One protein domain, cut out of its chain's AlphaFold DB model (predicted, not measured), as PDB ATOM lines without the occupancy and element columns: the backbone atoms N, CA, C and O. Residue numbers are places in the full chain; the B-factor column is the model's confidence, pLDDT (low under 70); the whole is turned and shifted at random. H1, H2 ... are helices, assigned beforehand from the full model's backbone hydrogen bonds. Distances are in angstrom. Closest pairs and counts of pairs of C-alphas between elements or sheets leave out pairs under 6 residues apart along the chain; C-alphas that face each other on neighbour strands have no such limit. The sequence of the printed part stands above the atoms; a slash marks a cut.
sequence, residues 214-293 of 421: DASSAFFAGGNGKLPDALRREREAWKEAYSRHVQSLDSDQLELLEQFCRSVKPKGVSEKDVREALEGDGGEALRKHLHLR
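AT A GLANCE: This is residues 214 to 293 of the 421 residues of the protein "Type III-B CRISPR module RAMP protein Cmr6" of Acidobacteria bacterium (UniProt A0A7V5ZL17). The long helix H1 makes one side of an open frame; after a tight turn H2 runs off at a corner from its end, and H3 and the short H4 fold back from H2. The stretch 214 to 228, with no named element, leads into H1. The printed part has 80 residues, of which 46 are in four named helices, in the order H1, H2, H3, H4 along the chain, with no named strand; by its named elements the class is all helix. The whole is only just compact, close to loose, with a radius of gyration of the C-alphas of 13.6 A and spans of 38 by 28 by 21 A.

IN THESE COORDINATES: Find C-alpha 229 at (41.029, 33.734, -33.596); from there H1, residues 229 to 247, runs 27.3 A. H2, residues 251 to 264, runs 20.1 A. H3 is residues 271 to 279, 12.3 A; H4, residues 284 to 287, 5.1 A, ends at C-alpha 287 (22.367, 45.523, -20.214).

HOW THE PARTS SIT: H1 and H3 are close but not clearly touching, the closest C-alphas, Ser 243 and Glu 279, 6.8 A apart. H1 and H2 are only just apart, at 8.4 A. H2 touches H3 with residues 258 to 262 alone, closest C-alphas Cys 261 and Glu 271, 5.7 A. H3 touches H4, closest C-alphas Ala 277 and Arg 287, 6.5 A. In H1, H2 and H3 every O i to N i+4 pair is within hydrogen-bond range; H4 is too short for one.

THE WHOLE: The farthest C-alphas, Ala 230 and Gly 268, are 39.9 A apart. The printed part has no cut, and no link between helices is long. Residues 222 to 226 have pLDDT under 70.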
ATOM      1  N   ASP A 214      29.167  49.463 -17.497       92.38
ATOM      2  CA  ASP A 214      29.422  49.488 -18.936       92.38
ATOM      3  C   ASP A 214      29.032  48.162 -19.585       92.38
ATOM      4  O   ASP A 214      29.673  47.126 -19.377       92.38
ATOM      5  N   ALA A 215      27.990  48.210 -20.411       90.81
ATOM      6  CA  ALA A 215      27.507  47.056 -21.157       90.81
ATOM      7  C   ALA A 215      28.500  46.568 -22.228       90.81
ATOM      8  O   ALA A 215      28.333  45.463 -22.738       90.81
ATOM      9  N   SER A 216      29.514  47.371 -22.575       87.31
ATOM     10  CA  SER A 216      30.551  47.032 -23.555       87.31
ATOM     11  C   SER A 216      31.804  46.390 -22.947       87.31
ATOM     12  O   SER A 216      32.756  46.109 -23.676       87.31
ATOM     13  N   SER A 217      31.799  46.119 -21.633       89.00
ATOM     14  CA  SER A 217      32.898  45.435 -20.937       89.00
ATOM     15  C   SER A 217      33.291  44.134 -21.652       89.00
ATOM     16  O   SER A 217      32.434  43.414 -22.168       89.00
ATOM     17  N   ALA A 218      34.587  43.804 -21.661       84.31
ATOM     18  CA  ALA A 218      35.134  42.692 -22.450       84.31
ATOM     19  C   ALA A 218      34.451  41.340 -22.168       84.31
ATOM     20  O   ALA A 218      34.242  40.554 -23.088       84.31
ATOM     21  N   PHE A 219      34.039  41.110 -20.920       88.06
ATOM     22  CA  PHE A 219      33.342  39.899 -20.482       88.06
ATOM     23  C   PHE A 219      31.844  39.844 -20.855       88.06
ATOM     24  O   PHE A 219      31.223  38.797 -20.701       88.06
ATOM     25  N   PHE A 220      31.257  40.930 -21.378       87.19
ATOM     26  CA  PHE A 220      29.901  40.952 -21.950       87.19
ATOM     27  C   PHE A 220      29.878  40.908 -23.480       87.19
ATOM     28  O   PHE A 220      28.813  40.708 -24.073       87.19
ATOM     29  N   ALA A 221      31.020  41.132 -24.133       74.69
ATOM     30  CA  ALA A 221      31.091  41.212 -25.581       74.69
ATOM     31  C   ALA A 221      30.761  39.854 -26.224       74.69
ATOM     32  O   ALA A 221      31.481  38.873 -26.047       74.69
ATOM     33  N   GLY A 222      29.687  39.806 -27.016       63.78
ATOM     34  CA  GLY A 222      29.312  38.615 -27.774       63.78
ATOM     35  C   GLY A 222      30.352  38.235 -28.835       63.78
ATOM     36  O   GLY A 222      31.060  39.084 -29.394       63.78
ATOM     37  N   GLY A 223      30.426  36.939 -29.138       55.62
ATOM     38  CA  GLY A 223      31.216  36.392 -30.239       55.62
ATOM     39  C   GLY A 223      30.553  36.664 -31.589       55.62
ATOM     40  O   GLY A 223      30.059  35.746 -32.231       55.62
ATOM     41  N   ASN A 224      30.513  37.920 -32.039       55.62
ATOM     42  CA  ASN A 224      30.111  38.200 -33.419       55.62
ATOM     43  C   ASN A 224      31.166  37.599 -34.360       55.62
ATOM     44  O   ASN A 224      32.335  37.986 -34.316       55.62
ATOM     45  N   GLY A 225      30.745  36.627 -35.174       56.31
ATOM     46  CA  GLY A 225      31.569  35.664 -35.921       56.31
ATOM     47  C   GLY A 225      32.445  36.205 -37.059       56.31
ATOM     48  O   GLY A 225      32.502  35.601 -38.122       56.31
ATOM     49  N   LYS A 226      33.132  37.334 -36.859       65.38
ATOM     50  CA  LYS A 226      34.125  37.897 -37.794       65.38
ATOM     51  C   LYS A 226      35.432  38.334 -37.118       65.38
ATOM     52  O   LYS A 226      36.235  39.025 -37.737       65.38
ATOM     53  N   LEU A 227      35.647  37.981 -35.851       70.56
ATOM     54  CA  LEU A 227      36.874  38.333 -35.136       70.56
ATOM     55  C   LEU A 227      38.004  37.341 -35.453       70.56
ATOM     56  O   LEU A 227      37.738  36.141 -35.515       70.56
ATOM     57  N   PRO A 228      39.256  37.815 -35.599       79.81
ATOM     58  CA  PRO A 228      40.438  36.959 -35.613       79.81
ATOM     59  C   PRO A 228      40.479  36.006 -34.411       79.81
ATOM     60  O   PRO A 228      40.079  36.378 -33.306       79.81
ATOM     61  N   ASP A 229      41.027  34.803 -34.607       79.31
ATOM     62  CA  ASP A 229      41.029  33.734 -33.596       79.31
ATOM     63  C   ASP A 229      41.616  34.153 -32.245       79.31
ATOM     64  O   ASP A 229      41.076  33.788 -31.202       79.31
ATOM     65  N   ALA A 230      42.686  34.950 -32.252       77.12
ATOM     66  CA  ALA A 230      43.308  35.454 -31.029       77.12
ATOM     67  C   ALA A 230      42.335  36.307 -30.195       77.12
ATOM     68  O   ALA A 230      42.190  36.084 -28.996       77.12
ATOM     69  N   LEU A 231      41.606  37.226 -30.840       77.00
ATOM     70  CA  LEU A 231      40.636  38.100 -30.172       77.00
ATOM     71  C   LEU A 231      39.391  37.336 -29.717       77.00
ATOM     72  O   LEU A 231      38.783  37.689 -28.708       77.00
ATOM     73  N   ARG A 232      39.003  36.287 -30.450       80.94
ATOM     74  CA  ARG A 232      37.916  35.395 -30.034       80.94
ATOM     75  C   ARG A 232      38.278  34.651 -28.746       80.94
ATOM     76  O   ARG A 232      37.511  34.725 -27.792       80.94
ATOM     77  N   ARG A 233      39.458  34.018 -28.697       82.19
ATOM     78  CA  ARG A 233      39.947  33.296 -27.506       82.19
ATOM     79  C   ARG A 233      40.075  34.208 -26.292       82.19
ATOM     80  O   ARG A 233      39.704  33.819 -25.192       82.19
ATOM     81  N   GLU A 234      40.572  35.427 -26.494       81.62
ATOM     82  CA  GLU A 234      40.647  36.413 -25.418       81.62
ATOM     83  C   GLU A 234      39.248  36.728 -24.867       81.62
ATOM     84  O   GLU A 234      39.024  36.619 -23.665       81.62
ATOM     85  N   ARG A 235      38.268  37.037 -25.725       84.25
ATOM     86  CA  ARG A 235      36.889  37.309 -25.272       84.25
ATOM     87  C   ARG A 235      36.255  36.132 -24.538       84.25
ATOM     88  O   ARG A 235      35.590  36.343 -23.527       84.25
ATOM     89  N   GLU A 236      36.462  34.913 -25.030       86.56
ATOM     90  CA  GLU A 236      35.992  33.689 -24.374       86.56
ATOM     91  C   GLU A 236      36.599  33.551 -22.972       86.56
ATOM     92  O   GLU A 236      35.855  33.382 -22.008       86.56
ATOM     93  N   ALA A 237      37.910  33.765 -22.823       88.06
ATOM     94  CA  ALA A 237      38.579  33.733 -21.523       88.06
ATOM     95  C   ALA A 237      38.024  34.782 -20.542       88.06
ATOM     96  O   ALA A 237      37.795  34.480 -19.370       88.06
ATOM     97  N   TRP A 238      37.759  36.005 -21.016       90.38
ATOM     98  CA  TRP A 238      37.139  37.069 -20.216       90.38
ATOM     99  C   TRP A 238      35.731  36.703 -19.749       90.38
ATOM    100  O   TRP A 238      35.388  36.909 -18.581       90.38
ATOM    101  N   LYS A 239      34.925  36.131 -20.642       90.31
ATOM    102  CA  LYS A 239      33.571  35.677 -20.335       90.31
ATOM    103  C   LYS A 239      33.576  34.532 -19.318       90.31
ATOM    104  O   LYS A 239      32.853  34.592 -18.329       90.31
ATOM    105  N   GLU A 240      34.421  33.523 -19.511       91.00
ATOM    106  CA  GLU A 240      34.558  32.394 -18.583       91.00
ATOM    107  C   GLU A 240      35.055  32.830 -17.200       91.00
ATOM    108  O   GLU A 240      34.553  32.354 -16.178       91.00
ATOM    109  N   ALA A 241      36.034  33.738 -17.148       93.19
ATOM    110  CA  ALA A 241      36.532  34.298 -15.895       93.19
ATOM    111  C   ALA A 241      35.427  35.048 -15.141       93.19
ATOM    112  O   ALA A 241      35.254  34.845 -13.939       93.19
ATOM    113  N   TYR A 242      34.626  35.844 -15.849       94.75
ATOM    114  CA  TYR A 242      33.478  36.533 -15.268       94.75
ATOM    115  C   TYR A 242      32.408  35.569 -14.741       94.75
ATOM    116  O   TYR A 242      31.990  35.714 -13.593       94.75
ATOM    117  N   SER A 243      32.022  34.545 -15.507       92.50
ATOM    118  CA  SER A 243      31.048  33.545 -15.048       92.50
ATOM    119  C   SER A 243      31.513  32.821 -13.780       92.50
ATOM    120  O   SER A 243      30.735  32.663 -12.838       92.50
ATOM    121  N   ARG A 244      32.798  32.442 -13.703       93.50
ATOM    122  CA  ARG A 244      33.393  31.864 -12.482       93.50
ATOM    123  C   ARG A 244      33.419  32.861 -11.323       93.50
ATOM    124  O   ARG A 244      33.173  32.486 -10.177       93.50
ATOM    125  N   HIS A 245      33.713  34.130 -11.600       94.25
ATOM    126  CA  HIS A 245      33.743  35.184 -10.584       94.25
ATOM    127  C   HIS A 245      32.367  35.404  -9.953       94.25
ATOM    128  O   HIS A 245      32.260  35.416  -8.733       94.25
ATOM    129  N   VAL A 246      31.309  35.498 -10.761       92.81
ATOM    130  CA  VAL A 246      29.924  35.643 -10.279       92.81
ATOM    131  C   VAL A 246      29.520  34.487  -9.356       92.81
ATOM    132  O   VAL A 246      28.894  34.712  -8.324       92.81
ATOM    133  N   GLN A 247      29.912  33.255  -9.687       92.50
ATOM    134  CA  GLN A 247      29.614  32.069  -8.874       92.50
ATOM    135  C   GLN A 247      30.433  31.988  -7.574       92.50
ATOM    136  O   GLN A 247      30.091  31.208  -6.690       92.50
ATOM    137  N   SER A 248      31.511  32.769  -7.458       94.19
ATOM    138  CA  SER A 248      32.440  32.759  -6.317       94.19
ATOM    139  C   SER A 248      32.396  34.037  -5.475       94.19
ATOM    140  O   SER A 248      33.296  34.263  -4.665       94.19
ATOM    141  N   LEU A 249      31.373  34.879  -5.658       95.75
ATOM    142  CA  LEU A 249      31.166  36.061  -4.820       95.75
ATOM    143  C   LEU A 249      30.907  35.645  -3.366       95.75
ATOM    144  O   LEU A 249      30.094  34.760  -3.099       95.75
ATOM    145  N   ASP A 250      31.574  36.317  -2.428       95.75
ATOM    146  CA  ASP A 250      31.262  36.205  -1.002       95.75
ATOM    147  C   ASP A 250      29.921  36.893  -0.657       95.75
ATOM    148  O   ASP A 250      29.290  37.529  -1.508       95.75
ATOM    149  N   SER A 251      29.467  36.770   0.595       96.56
ATOM    150  CA  SER A 251      28.187  37.337   1.043       96.56
ATOM    151  C   SER A 251      28.083  38.852   0.845       96.56
ATOM    152  O   SER A 251      27.030  39.345   0.440       96.56
ATOM    153  N   ASP A 252      29.163  39.594   1.092       95.88
ATOM    154  CA  ASP A 252      29.164  41.057   1.019       95.88
ATOM    155  C   ASP A 252      29.182  41.529  -0.440       95.88
ATOM    156  O   ASP A 252      28.505  42.487  -0.822       95.88
ATOM    157  N   GLN A 253      29.928  40.828  -1.292       96.19
ATOM    158  CA  GLN A 253      29.979  41.078  -2.727       96.19
ATOM    159  C   GLN A 253      28.671  40.696  -3.427       96.19
ATOM    160  O   GLN A 253      28.257  41.380  -4.369       96.19
ATOM    161  N   LEU A 254      28.010  39.629  -2.974       96.50
ATOM    162  CA  LEU A 254      26.684  39.258  -3.452       96.50
ATOM    163  C   LEU A 254      25.655  40.328  -3.070       96.50
ATOM    164  O   LEU A 254      24.880  40.759  -3.922       96.50
ATOM    165  N   GLU A 255      25.703  40.839  -1.838       97.19
ATOM    166  CA  GLU A 255      24.863  41.967  -1.427       97.19
ATOM    167  C   GLU A 255      25.127  43.209  -2.296       97.19
ATOM    168  O   GLU A 255      24.176  43.856  -2.739       97.19
ATOM    169  N   LEU A 256      26.386  43.532  -2.622       96.88
ATOM    170  CA  LEU A 256      26.694  44.622  -3.559       96.88
ATOM    171  C   LEU A 256      26.052  44.428  -4.938       96.88
ATOM    172  O   LEU A 256      25.578  45.407  -5.526       96.88
ATOM    173  N   LEU A 257      26.065  43.198  -5.460       97.19
ATOM    174  CA  LEU A 257      25.441  42.852  -6.735       97.19
ATOM    175  C   LEU A 257      23.917  43.008  -6.661       97.19
ATOM    176  O   LEU A 257      23.309  43.592  -7.555       97.19
ATOM    177  N   GLU A 258      23.286  42.558  -5.580       96.94
ATOM    178  CA  GLU A 258      21.843  42.719  -5.396       96.94
ATOM    179  C   GLU A 258      21.431  44.189  -5.279       96.94
ATOM    180  O   GLU A 258      20.465  44.625  -5.914       96.94
ATOM    181  N   GLN A 259      22.182  44.981  -4.508       97.25
ATOM    182  CA  GLN A 259      21.969  46.425  -4.414       97.25
ATOM    183  C   GLN A 259      22.153  47.103  -5.774       97.25
ATOM    184  O   GLN A 259      21.410  48.034  -6.100       97.25
ATOM    185  N   PHE A 260      23.106  46.632  -6.585       97.25
ATOM    186  CA  PHE A 260      23.287  47.110  -7.952       97.25
ATOM    187  C   PHE A 260      22.030  46.836  -8.782       97.25
ATOM    188  O   PHE A 260      21.426  47.788  -9.274       97.25
ATOM    189  N   CYS A 261      21.579  45.577  -8.859       96.88
ATOM    190  CA  CYS A 261      20.383  45.182  -9.610       96.88
ATOM    191  C   CYS A 261      19.152  46.010  -9.215       96.88
ATOM    192  O   CYS A 261      18.432  46.502 -10.082       96.88
ATOM    193  N   ARG A 262      18.948  46.237  -7.910       95.75
ATOM    194  CA  ARG A 262      17.874  47.092  -7.371       95.75
ATOM    195  C   ARG A 262      17.964  48.539  -7.839       95.75
ATOM    196  O   ARG A 262      16.935  49.148  -8.122       95.75
ATOM    197  N   SER A 263      19.178  49.080  -7.904       95.38
ATOM    198  CA  SER A 263      19.429  50.495  -8.194       95.38
ATOM    199  C   SER A 263      19.346  50.828  -9.681       95.38
ATOM    200  O   SER A 263      18.994  51.953 -10.026       95.38
ATOM    201  N   VAL A 264      19.672  49.873 -10.559       95.00
ATOM    202  CA  VAL A 264      19.717  50.105 -12.014       95.00
ATOM    203  C   VAL A 264      18.501  49.571 -12.767       95.00
ATOM    204  O   VAL A 264      18.403  49.797 -13.974       95.00
ATOM    205  N   LYS A 265      17.587  48.846 -12.102       94.44
ATOM    206  CA  LYS A 265      16.449  48.211 -12.782       94.44
ATOM    207  C   LYS A 265      15.548  49.243 -13.479       94.44
ATOM    208  O   LYS A 265      15.078  50.186 -12.833       94.44
ATOM    209  N   PRO A 266      15.243  49.063 -14.775       93.94
ATOM    210  CA  PRO A 266      14.224  49.859 -15.443       93.94
ATOM    211  C   PRO A 266      12.829  49.609 -14.856       93.94
ATOM    212  O   PRO A 266      12.540  48.556 -14.282       93.94
ATOM    213  N   LYS A 267      11.919  50.572 -15.034       92.50
ATOM    214  CA  LYS A 267      10.521  50.422 -14.609       92.50
ATOM    215  C   LYS A 267       9.873  49.237 -15.339       92.50
ATOM    216  O   LYS A 267       9.913  49.178 -16.562       92.50
ATOM    217  N   GLY A 268       9.246  48.332 -14.587       92.19
ATOM    218  CA  GLY A 268       8.578  47.145 -15.136       92.19
ATOM    219  C   GLY A 268       9.486  45.930 -15.356       92.19
ATOM    220  O   GLY A 268       8.985  44.897 -15.777       92.19
ATOM    221  N   VAL A 269      10.783  46.030 -15.042       95.12
ATOM    222  CA  VAL A 269      11.734  44.908 -15.081       95.12
ATOM    223  C   VAL A 269      11.984  44.405 -13.658       95.12
ATOM    224  O   VAL A 269      12.152  45.210 -12.734       95.12
ATOM    225  N   SER A 270      11.988  43.085 -13.454       94.88
ATOM    226  CA  SER A 270      12.249  42.509 -12.133       94.88
ATOM    227  C   SER A 270      13.749  42.493 -11.809       94.88
ATOM    228  O   SER A 270      14.605  42.501 -12.691       94.88
ATOM    229  N   GLU A 271      14.096  42.444 -10.519       93.94
ATOM    230  CA  GLU A 271      15.497  42.303 -10.080       93.94
ATOM    231  C   GLU A 271      16.123  40.995 -10.569       93.94
ATOM    232  O   GLU A 271      17.319  40.951 -10.856       93.94
ATOM    233  N   LYS A 272      15.296  39.954 -10.710       93.31
ATOM    234  CA  LYS A 272      15.690  38.664 -11.263       93.31
ATOM    235  C   LYS A 272      16.083  38.792 -12.735       93.31
ATOM    236  O   LYS A 272      17.146  38.306 -13.089       93.31
ATOM    237  N   ASP A 273      15.309  39.508 -13.551       94.44
ATOM    238  CA  ASP A 273      15.629  39.692 -14.979       94.44
ATOM    239  C   ASP A 273      16.927  40.487 -15.166       94.44
ATOM    240  O   ASP A 273      17.738  40.176 -16.038       94.44
ATOM    241  N   VAL A 274      17.161  41.506 -14.326       95.44
ATOM    242  CA  VAL A 274      18.431  42.252 -14.330       95.44
ATOM    243  C   VAL A 274      19.585  41.327 -13.959       95.44
ATOM    244  O   VAL A 274      20.612  41.342 -14.632       95.44
ATOM    245  N   ARG A 275      19.416  40.497 -12.924       94.56
ATOM    246  CA  ARG A 275      20.427  39.524 -12.507       94.56
ATOM    247  C   ARG A 275      20.717  38.510 -13.612       94.56
ATOM    248  O   ARG A 275      21.868  38.359 -13.998       94.56
ATOM    249  N   GLU A 276      19.694  37.904 -14.200       93.38
ATOM    250  CA  GLU A 276      19.840  36.975 -15.327       93.38
ATOM    251  C   GLU A 276      20.517  37.641 -16.530       93.38
ATOM    252  O   GLU A 276      21.365  37.033 -17.182       93.38
ATOM    253  N   ALA A 277      20.227  38.916 -16.795       93.00
ATOM    254  CA  ALA A 277      20.906  39.664 -17.844       93.00
ATOM    255  C   ALA A 277      22.367  39.998 -17.520       93.00
ATOM    256  O   ALA A 277      23.136  40.253 -18.445       93.00
ATOM    257  N   LEU A 278      22.776  40.022 -16.253       92.94
ATOM    258  CA  LEU A 278      24.174  40.204 -15.860       92.94
ATOM    259  C   LEU A 278      24.935  38.879 -15.816       92.94
ATOM    260  O   LEU A 278      26.132  38.892 -16.066       92.94
ATOM    261  N   GLU A 279      24.283  37.760 -15.515       88.75
ATOM    262  CA  GLU A 279      24.930  36.446 -15.363       88.75
ATOM    263  C   GLU A 279      24.883  35.601 -16.650       88.75
ATOM    264  O   GLU A 279      25.721  34.724 -16.847       88.75
ATOM    265  N   GLY A 280      23.916  35.864 -17.532       77.50
ATOM    266  CA  GLY A 280      23.631  35.053 -18.712       77.50
ATOM    267  C   GLY A 280      23.982  35.689 -20.061       77.50
ATOM    268  O   GLY A 280      24.260  36.885 -20.209       77.50
ATOM    269  N   ASP A 281      23.886  34.862 -21.100       73.62
ATOM    270  CA  ASP A 281      24.248  35.229 -22.473       73.62
ATOM    271  C   ASP A 281      23.181  36.072 -23.187       73.62
ATOM    272  O   ASP A 281      23.510  36.904 -24.032       73.62
ATOM    273  N   GLY A 282      21.908  35.925 -22.803       73.50
ATOM    274  CA  GLY A 282      20.751  36.541 -23.469       73.50
ATOM    275  C   GLY A 282      20.403  37.976 -23.046       73.50
ATOM    276  O   GLY A 282      19.370  38.497 -23.452       73.50
ATOM    277  N   GLY A 283      21.235  38.627 -22.228       84.38
ATOM    278  CA  GLY A 283      20.913  39.902 -21.573       84.38
ATOM    279  C   GLY A 283      21.306  41.187 -22.307       84.38
ATOM    280  O   GLY A 283      21.135  42.266 -21.745       84.38
ATOM    281  N   GLU A 284      21.870  41.126 -23.519       88.19
ATOM    282  CA  GLU A 284      22.541  42.282 -24.146       88.19
ATOM    283  C   GLU A 284      21.638  43.519 -24.277       88.19
ATOM    284  O   GLU A 284      22.056  44.634 -23.955       88.19
ATOM    285  N   ALA A 285      20.390  43.325 -24.711       90.19
ATOM    286  CA  ALA A 285      19.433  44.414 -24.866       90.19
ATOM    287  C   ALA A 285      19.123  45.091 -23.523       90.19
ATOM    288  O   ALA A 285      19.117  46.320 -23.449       90.19
ATOM    289  N   LEU A 286      18.928  44.310 -22.455       93.00
ATOM    290  CA  LEU A 286      18.659  44.854 -21.126       93.00
ATOM    291  C   LEU A 286      19.899  45.545 -20.550       93.00
ATOM    292  O   LEU A 286      19.785  46.672 -20.079       93.00
ATOM    293  N   ARG A 287      21.092  44.940 -20.676       93.69
ATOM    294  CA  ARG A 287      22.367  45.523 -20.214       93.69
ATOM    295  C   ARG A 287      22.586  46.937 -20.758       93.69
ATOM    296  O   ARG A 287      22.986  47.814 -20.003       93.69
ATOM    297  N   LYS A 288      22.266  47.197 -22.031       92.50
ATOM    298  CA  LYS A 288      22.399  48.536 -22.650       92.50
ATOM    299  C   LYS A 288      21.545  49.626 -21.989       92.50
ATOM    300  O   LYS A 288      21.887  50.798 -22.114       92.50
ATOM    301  N   HIS A 289      20.472  49.248 -21.294       93.75
ATOM    302  CA  HIS A 289      19.577  50.163 -20.582       93.75
ATOM    303  C   HIS A 289      19.913  50.295 -19.089       93.75
ATOM    304  O   HIS A 289      19.277  51.078 -18.384       93.75
ATOM    305  N   LEU A 290      20.891  49.534 -18.588       94.88
ATOM    306  CA  LEU A 290      21.357  49.663 -17.212       94.88
ATOM    307  C   LEU A 290      22.348  50.821 -17.139       94.88
ATOM    308  O   LEU A 290      23.359  50.849 -17.845       94.88
ATOM    309  N   HIS A 291      22.077  51.777 -16.258       92.88
ATOM    310  CA  HIS A 291      22.924  52.949 -16.091       92.88
ATOM    311  C   HIS A 291      23.265  53.150 -14.623       92.88
ATOM    312  O   HIS A 291      22.388  53.307 -13.777       92.88
ATOM    313  N   LEU A 292      24.564  53.200 -14.334       94.38
ATOM    314  CA  LEU A 292      25.075  53.583 -13.029       94.38
ATOM    315  C   LEU A 292      26.251  54.538 -13.199       94.38
ATOM    316  O   LEU A 292      27.243  54.211 -13.852       94.38
ATOM    317  N   ARG A 293      26.156  55.713 -12.571       93.12
ATOM    318  CA  ARG A 293      27.275  56.652 -12.468       93.12
ATOM    319  C   ARG A 293      28.266  56.145 -11.420       93.12
ATOM    320  O   ARG A 293      27.896  55.994 -10.258       93.12
TER     321      ARG A 293